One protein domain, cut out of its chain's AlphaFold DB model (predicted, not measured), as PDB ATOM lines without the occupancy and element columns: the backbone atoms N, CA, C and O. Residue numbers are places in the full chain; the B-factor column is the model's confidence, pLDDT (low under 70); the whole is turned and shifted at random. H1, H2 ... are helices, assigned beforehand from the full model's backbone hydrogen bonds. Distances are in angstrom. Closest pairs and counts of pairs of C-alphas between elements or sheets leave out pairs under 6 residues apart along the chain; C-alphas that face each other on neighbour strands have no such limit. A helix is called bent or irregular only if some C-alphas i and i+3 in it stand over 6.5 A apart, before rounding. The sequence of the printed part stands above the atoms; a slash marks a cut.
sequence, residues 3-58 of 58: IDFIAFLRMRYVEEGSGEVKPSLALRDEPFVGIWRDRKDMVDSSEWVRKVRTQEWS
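AT A GLANCE: This is residues 3 to 58 of the 58 residues of the protein "DUF2281 domain-containing protein" of Deltaproteobacteria bacterium (UniProt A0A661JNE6). An open arch: two separate helices, H1 and H2, form its two legs, and a long link without a named element, residues 19 to 44, curves between them. The legs have no contact with each other, and the space under the arch is empty. The printed part has 56 residues, with two named helices in the order H1, H2 and no named strand; the class is all helix, with 28 of the 56 printed residues in the helices. The whole is extended, with a radius of gyration of the C-alphas of 19.3 A, and flat, spanning 44 by 31 by 17 A.

HOW THE PARTS SIT: H1, residues 3 to 18, stands free, as do residues 19 to 35 after it. Residues 37 to 44 stand free too. H2, residues 45 to 56, follows, and its residues 46 to 56 stand free. H1 and H2 are apart, with no C-alpha of the one within 8 A of the other. In H2 every O i to N i+4 pair is within hydrogen-bond range; in H1 it is 11 of 12.

IN THESE COORDINATES: H1 begins at C-alpha 3 at (2.740, -26.292, 42.770) and ends at C-alpha 18 at (21.449, -16.725, 52.333), 23.1 A from first to last C-alpha. H2 runs from Ser 45 to Glu 56, 16.2 A from first to last C-alpha, and ends at C-alpha 56 at (22.549, -1.662, 13.217). Neither helix is bent.

THE WHOLE: The two C-alphas farthest apart, those of Asp 4 and Lys 40, are 48.3 A apart. The link from H1 to H2, 26 residues, is long. The printed part has no cut. The mean pLDDT of the printed part is 81.6, and residues 14 to 25 and residue 58, the chain's last, are under 70.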
ATOM      1  N   ILE A   3       2.616 -26.778  41.388       85.94
ATOM      2  CA  ILE A   3       2.740 -26.292  42.770       85.94
ATOM      3  C   ILE A   3       3.971 -26.873  43.486       85.94
ATOM      4  O   ILE A   3       4.704 -26.122  44.124       85.94
ATOM      5  N   ASP A   4       4.252 -28.166  43.320       88.81
ATOM      6  CA  ASP A   4       5.415 -28.825  43.936       88.81
ATOM      7  C   ASP A   4       6.722 -28.304  43.325       88.81
ATOM      8  O   ASP A   4       7.725 -28.121  44.011       88.81
ATOM      9  N   PHE A   5       6.686 -27.987  42.028       86.44
ATOM     10  CA  PHE A   5       7.813 -27.386  41.323       86.44
ATOM     11  C   PHE A   5       8.060 -25.939  41.777       86.44
ATOM     12  O   PHE A   5       9.200 -25.561  42.027       86.44
ATOM     13  N   ILE A   6       7.006 -25.140  41.977       88.38
ATOM     14  CA  ILE A   6       7.114 -23.788  42.550       88.38
ATOM     15  C   ILE A   6       7.657 -23.846  43.988       88.38
ATOM     16  O   ILE A   6       8.495 -23.021  44.355       88.38
ATOM     17  N   ALA A   7       7.214 -24.815  44.795       88.94
ATOM     18  CA  ALA A   7       7.708 -25.015  46.157       88.94
ATOM     19  C   ALA A   7       9.202 -25.380  46.170       88.94
ATOM     20  O   ALA A   7       9.971 -24.783  46.922       88.94
ATOM     21  N   PHE A   8       9.626 -26.279  45.278       87.19
ATOM     22  CA  PHE A   8      11.030 -26.640  45.086       87.19
ATOM     23  C   PHE A   8      11.896 -25.439  44.675       87.19
ATOM     24  O   PHE A   8      12.962 -25.225  45.254       87.19
ATOM     25  N   LEU A   9      11.428 -24.617  43.727       87.12
ATOM     26  CA  LEU A   9      12.143 -23.408  43.304       87.12
ATOM     27  C   LEU A   9      12.303 -22.419  44.463       87.12
ATOM     28  O   LEU A   9      13.392 -21.896  44.676       87.12
ATOM     29  N   ARG A  10      11.242 -22.184  45.242       82.56
ATOM     30  CA  ARG A  10      11.325 -21.298  46.411       82.56
ATOM     31  C   ARG A  10      12.324 -21.818  47.434       82.56
ATOM     32  O   ARG A  10      13.150 -21.042  47.879       82.56
ATOM     33  N   MET A  11      12.289 -23.107  47.766       84.25
ATOM     34  CA  MET A  11      13.228 -23.696  48.724       84.25
ATOM     35  C   MET A  11      14.679 -23.514  48.261       84.25
ATOM     36  O   MET A  11      15.498 -22.978  49.000       84.25
ATOM     37  N   ARG A  12      14.965 -23.851  46.997       80.25
ATOM     38  CA  ARG A  12      16.317 -23.785  46.435       80.25
ATOM     39  C   ARG A  12      16.872 -22.360  46.358       80.25
ATOM     40  O   ARG A  12      17.997 -22.128  46.778       80.25
ATOM     41  N   TYR A  13      16.095 -21.405  45.847       77.06
ATOM     42  CA  TYR A  13      16.577 -20.032  45.648       77.06
ATOM     43  C   TYR A  13      16.469 -19.147  46.900       77.06
ATOM     44  O   TYR A  13      17.120 -18.107  46.958       77.06
ATOM     45  N   VAL A  14      15.682 -19.538  47.911       69.50
ATOM     46  CA  VAL A  14      15.674 -18.870  49.225       69.50
ATOM     47  C   VAL A  14      16.852 -19.342  50.085       69.50
ATOM     48  O   VAL A  14      17.463 -18.511  50.752       69.50
ATOM     49  N   GLU A  15      17.234 -20.625  50.030       61.03
ATOM     50  CA  GLU A  15      18.444 -21.122  50.710       61.03
ATOM     51  C   GLU A  15      19.734 -20.613  50.051       61.03
ATOM     52  O   GLU A  15      20.628 -20.133  50.749       61.03
ATOM     53  N   GLU A  16      19.817 -20.622  48.715       60.34
ATOM     54  CA  GLU A  16      20.967 -20.068  47.977       60.34
ATOM     55  C   GLU A  16      21.071 -18.531  48.096       60.34
ATOM     56  O   GLU A  16      22.143 -17.964  47.892       60.34
ATOM     57  N   GLY A  17      19.986 -17.852  48.493       55.75
ATOM     58  CA  GLY A  17      19.948 -16.412  48.776       55.75
ATOM     59  C   GLY A  17      20.436 -16.012  50.176       55.75
ATOM     60  O   GLY A  17      20.410 -14.829  50.503       55.75
ATOM     61  N   SER A  18      20.867 -16.976  51.002       53.09
ATOM     62  CA  SER A  18      21.449 -16.725  52.333       53.09
ATOM     63  C   SER A  18      22.973 -16.560  52.328       53.09
ATOM     64  O   SER A  18      23.572 -16.325  53.379       53.09
ATOM     65  N   GLY A  19      23.613 -16.629  51.153       56.41
ATOM     66  CA  GLY A  19      24.946 -16.061  50.990       56.41
ATOM     67  C   GLY A  19      24.839 -14.580  51.307       56.41
ATOM     68  O   GLY A  19      24.036 -13.921  50.656       56.41
ATOM     69  N   GLU A  20      25.555 -14.139  52.351       57.22
ATOM     70  CA  GLU A  20      25.661 -12.772  52.871       57.22
ATOM     71  C   GLU A  20      24.820 -11.769  52.086       57.22
ATOM     72  O   GLU A  20      25.098 -11.531  50.907       57.22
ATOM     73  N   VAL A  21      23.842 -11.126  52.738       55.66
ATOM     74  CA  VAL A  21      23.323  -9.853  52.236       55.66
ATOM     75  C   VAL A  21      24.542  -8.945  52.142       55.66
ATOM     76  O   VAL A  21      24.903  -8.278  53.112       55.66
ATOM     77  N   LYS A  22      25.224  -8.968  50.988       59.03
ATOM     78  CA  LYS A  22      26.218  -7.980  50.623       59.03
ATOM     79  C   LYS A  22      25.486  -6.692  50.921       59.03
ATOM     80  O   LYS A  22      24.357  -6.573  50.418       59.03
ATOM     81  N   PRO A  23      26.028  -5.814  51.791       59.78
ATOM     82  CA  PRO A  23      25.378  -4.542  52.071       59.78
ATOM     83  C   PRO A  23      25.006  -4.029  50.705       59.78
ATOM     84  O   PRO A  23      25.899  -4.001  49.859       59.78
ATOM     85  N   SER A  24      23.702  -3.875  50.441       61.62
ATOM     86  CA  SER A  24      23.222  -3.620  49.091       61.62
ATOM     87  C   SER A  24      24.025  -2.420  48.646       61.62
ATOM     88  O   SER A  24      23.779  -1.336  49.178       61.62
ATOM     89  N   LEU A  25      25.061  -2.638  47.823       63.09
ATOM     90  CA  LEU A  25      25.872  -1.570  47.272       63.09
ATOM     91  C   LEU A  25      24.803  -0.718  46.656       63.09
ATOM     92  O   LEU A  25      24.021  -1.241  45.852       63.09
ATOM     93  N   ALA A  26      24.585   0.448  47.264       74.88
ATOM     94  CA  ALA A  26      23.357   1.172  47.059       74.88
ATOM     95  C   ALA A  26      23.337   1.394  45.561       74.88
ATOM     96  O   ALA A  26      24.190   2.097  45.047       74.88
ATOM     97  N   LEU A  27      22.456   0.685  44.845       79.81
ATOM     98  CA  LEU A  27      22.583   0.560  43.391       79.81
ATOM     99  C   LEU A  27      22.594   1.952  42.751       79.81
ATOM    100  O   LEU A  27      23.205   2.173  41.720       79.81
ATOM    101  N   ARG A  28      21.941   2.896  43.435       77.50
ATOM    102  CA  ARG A  28      21.893   4.331  43.163       77.50
ATOM    103  C   ARG A  28      23.253   5.036  43.150       77.50
ATOM    104  O   ARG A  28      23.369   6.021  42.434       77.50
ATOM    105  N   ASP A  29      24.218   4.558  43.924       83.69
ATOM    106  CA  ASP A  29      25.554   5.134  44.099       83.69
ATOM    107  C   ASP A  29      26.578   4.528  43.126       83.69
ATOM    108  O   ASP A  29      27.719   4.983  43.052       83.69
ATOM    109  N   GLU A  30      26.183   3.518  42.348       88.00
ATOM    110  CA  GLU A  30      27.025   2.968  41.295       88.00
ATOM    111  C   GLU A  30      27.198   3.983  40.151       88.00
ATOM    112  O   GLU A  30      26.215   4.567  39.680       88.00
ATOM    113  N   PRO A  31      28.417   4.152  39.607       85.25
ATOM    114  CA  PRO A  31      28.716   5.169  38.595       85.25
ATOM    115  C   PRO A  31      27.951   4.968  37.281       85.25
ATOM    116  O   PRO A  31      27.852   5.892  36.474       85.25
ATOM    117  N   PHE A  32      27.406   3.769  37.046       86.88
ATOM    118  CA  PHE A  32      26.592   3.503  35.866       86.88
ATOM    119  C   PHE A  32      25.143   3.994  35.982       86.88
ATOM    120  O   PHE A  32      24.455   4.137  34.965       86.88
ATOM    121  N   VAL A  33      24.655   4.281  37.192       87.19
ATOM    122  CA  VAL A  33      23.300   4.796  37.388       87.19
ATOM    123  C   VAL A  33      23.252   6.274  37.026       87.19
ATOM    124  O   VAL A  33      23.853   7.129  37.664       87.19
ATOM    125  N   GLY A  34      22.488   6.586  35.979       87.50
ATOM    126  CA  GLY A  34      22.332   7.950  35.475       87.50
ATOM    127  C   GLY A  34      23.181   8.287  34.251       87.50
ATOM    128  O   GLY A  34      22.977   9.368  33.709       87.50
ATOM    129  N   ILE A  35      24.020   7.367  33.745       90.56
ATOM    130  CA  ILE A  35      24.806   7.562  32.502       90.56
ATOM    131  C   ILE A  35      23.941   8.093  31.347       90.56
ATOM    132  O   ILE A  35      24.382   8.906  30.541       90.56
ATOM    133  N   TRP A  36      22.692   7.641  31.267       89.69
ATOM    134  CA  TRP A  36      21.785   7.967  30.170       89.69
ATOM    135  C   TRP A  36      20.828   9.128  30.468       89.69
ATOM    136  O   TRP A  36      20.003   9.457  29.623       89.69
ATOM    137  N   ARG A  37      20.915   9.753  31.651       87.75
ATOM    138  CA  ARG A  37      19.964  10.785  32.098       87.75
ATOM    139  C   ARG A  37      19.935  12.001  31.172       87.75
ATOM    140  O   ARG A  37      18.859  12.510  30.881       87.75
ATOM    141  N   ASP A  38      21.099  12.431  30.699       90.69
ATOM    142  CA  ASP A  38      21.234  13.657  29.903       90.69
ATOM    143  C   ASP A  38      21.151  13.401  28.388       90.69
ATOM    144  O   ASP A  38      21.204  14.331  27.575       90.69
ATOM    145  N   ARG A  39      20.985  12.135  27.979       92.75
ATOM    146  CA  ARG A  39      20.832  11.755  26.573       92.75
ATOM    147  C   ARG A  39      19.426  12.056  26.073       92.75
ATOM    148  O   ARG A  39      18.483  11.297  26.281       92.75
ATOM    149  N   LYS A  40      19.313  13.158  25.332       91.12
ATOM    150  CA  LYS A  40      18.061  13.614  24.704       91.12
ATOM    151  C   LYS A  40      17.454  12.603  23.731       91.12
ATOM    152  O   LYS A  40      16.247  12.598  23.534       91.12
ATOM    153  N   ASP A  41      18.274  11.757  23.126       90.00
ATOM    154  CA  ASP A  41      17.837  10.719  22.196       90.00
ATOM    155  C   ASP A  41      17.320   9.449  22.891       90.00
ATOM    156  O   ASP A  41      16.671   8.636  22.243       90.00
ATOM    157  N   MET A  42      17.552   9.298  24.202       88.25
ATOM    158  CA  MET A  42      17.045   8.189  25.025       88.25
ATOM    159  C   MET A  42      15.860   8.593  25.919       88.25
ATOM    160  O   MET A  42      15.494   7.841  26.823       88.25
ATOM    161  N   VAL A  43      15.237   9.753  25.664       90.94
ATOM    162  CA  VAL A  43      14.021  10.202  26.373       90.94
ATOM    163  C   VAL A  43      12.891   9.182  26.213       90.94
ATOM    164  O   VAL A  43      12.255   8.814  27.198       90.94
ATOM    165  N   ASP A  44      12.688   8.668  24.996       93.50
ATOM    166  CA  ASP A  44      11.895   7.461  24.755       93.50
ATOM    167  C   ASP A  44      12.840   6.277  24.527       93.50
ATOM    168  O   ASP A  44      13.264   5.969  23.412       93.50
ATOM    169  N   SER A  45      13.181   5.606  25.626       91.31
ATOM    170  CA  SER A  45      14.054   4.429  25.603       91.31
ATOM    171  C   SER A  45      13.526   3.299  24.708       91.31
ATOM    172  O   SER A  45      14.317   2.584  24.093       91.31
ATOM    173  N   SER A  46      12.203   3.138  24.598       93.56
ATOM    174  CA  SER A  46      11.597   2.062  23.806       93.56
ATOM    175  C   SER A  46      11.702   2.346  22.311       93.56
ATOM    176  O   SER A  46      11.975   1.439  21.518       93.56
ATOM    177  N   GLU A  47      11.497   3.601  21.916       94.44
ATOM    178  CA  GLU A  47      11.675   4.046  20.537       94.44
ATOM    179  C   GLU A  47      13.147   4.002  20.116       94.44
ATOM    180  O   GLU A  47      13.461   3.468  19.048       94.44
ATOM    181  N   TRP A  48      14.046   4.440  21.003       93.56
ATOM    182  CA  TRP A  48      15.491   4.391  20.791       93.56
ATOM    183  C   TRP A  48      15.994   2.966  20.521       93.56
ATOM    184  O   TRP A  48      16.636   2.728  19.496       93.56
ATOM    185  N   VAL A  49      15.641   1.985  21.367       92.69
ATOM    186  CA  VAL A  49      16.042   0.574  21.163       92.69
ATOM    187  C   VAL A  49      15.513   0.034  19.834       92.69
ATOM    188  O   VAL A  49      16.226  -0.676  19.120       92.69
ATOM    189  N   ARG A  50      14.263   0.362  19.480       94.00
ATOM    190  CA  ARG A  50      13.652  -0.105  18.231       94.00
ATOM    191  C   ARG A  50      14.400   0.441  17.009       94.00
ATOM    192  O   ARG A  50      14.702  -0.341  16.114       94.00
ATOM    193  N   LYS A  51      14.742   1.735  16.997       94.00
ATOM    194  CA  LYS A  51      15.535   2.363  15.923       94.00
ATOM    195  C   LYS A  51      16.916   1.735  15.778       94.00
ATOM    196  O   LYS A  51      17.263   1.326  14.674       94.00
ATOM    197  N   VAL A  52      17.659   1.606  16.880       93.94
ATOM    198  CA  VAL A  52      19.005   1.003  16.883       93.94
ATOM    199  C   VAL A  52      18.962  -0.405  16.301       93.94
ATOM    200  O   VAL A  52      19.767  -0.744  15.441       93.94
ATOM    201  N   ARG A  53      17.979  -1.215  16.703       94.12
ATOM    202  CA  ARG A  53      17.827  -2.576  16.180       94.12
ATOM    203  C   ARG A  53      17.555  -2.604  14.674       94.12
ATOM    204  O   ARG A  53      18.041  -3.499  13.998       94.12
ATOM    205  N   THR A  54      16.776  -1.662  14.147       93.81
ATOM    206  CA  THR A  54      16.525  -1.568  12.701       93.81
ATOM    207  C   THR A  54      17.752  -1.083  11.927       93.81
ATOM    208  O   THR A  54      17.959  -1.524  10.803       93.81
ATOM    209  N   GLN A  55      18.543  -0.176  12.500       92.75
ATOM    210  CA  GLN A  55      19.685   0.447  11.822       92.75
ATOM    211  C   GLN A  55      20.940  -0.425  11.838       92.75
ATOM    212  O   GLN A  55      21.615  -0.539  10.821       92.75
ATOM    213  N   GLU A  56      21.245  -1.038  12.979       92.56
ATOM    214  CA  GLU A  56      22.549  -1.662  13.217       92.56
ATOM    215  C   GLU A  56      22.535  -3.183  13.031       92.56
ATOM    216  O   GLU A  56      23.591  -3.802  12.932       92.56
ATOM    217  N   TRP A  57      21.359  -3.817  13.071       86.19
ATOM    218  CA  TRP A  57      21.219  -5.283  13.047       86.19
ATOM    219  C   TRP A  57      20.463  -5.777  11.801       86.19
ATOM    220  O   TRP A  57      19.779  -6.803  11.864       86.19
ATOM    221  N   SER A  58      20.554  -5.031  10.693       58.09
ATOM    222  CA  SER A  58      20.040  -5.452   9.382       58.09
ATOM    223  C   SER A  58      21.042  -6.288   8.597       58.09
ATOM    224  O   SER A  58      22.263  -6.113   8.785       58.09
TER     225      SER A  58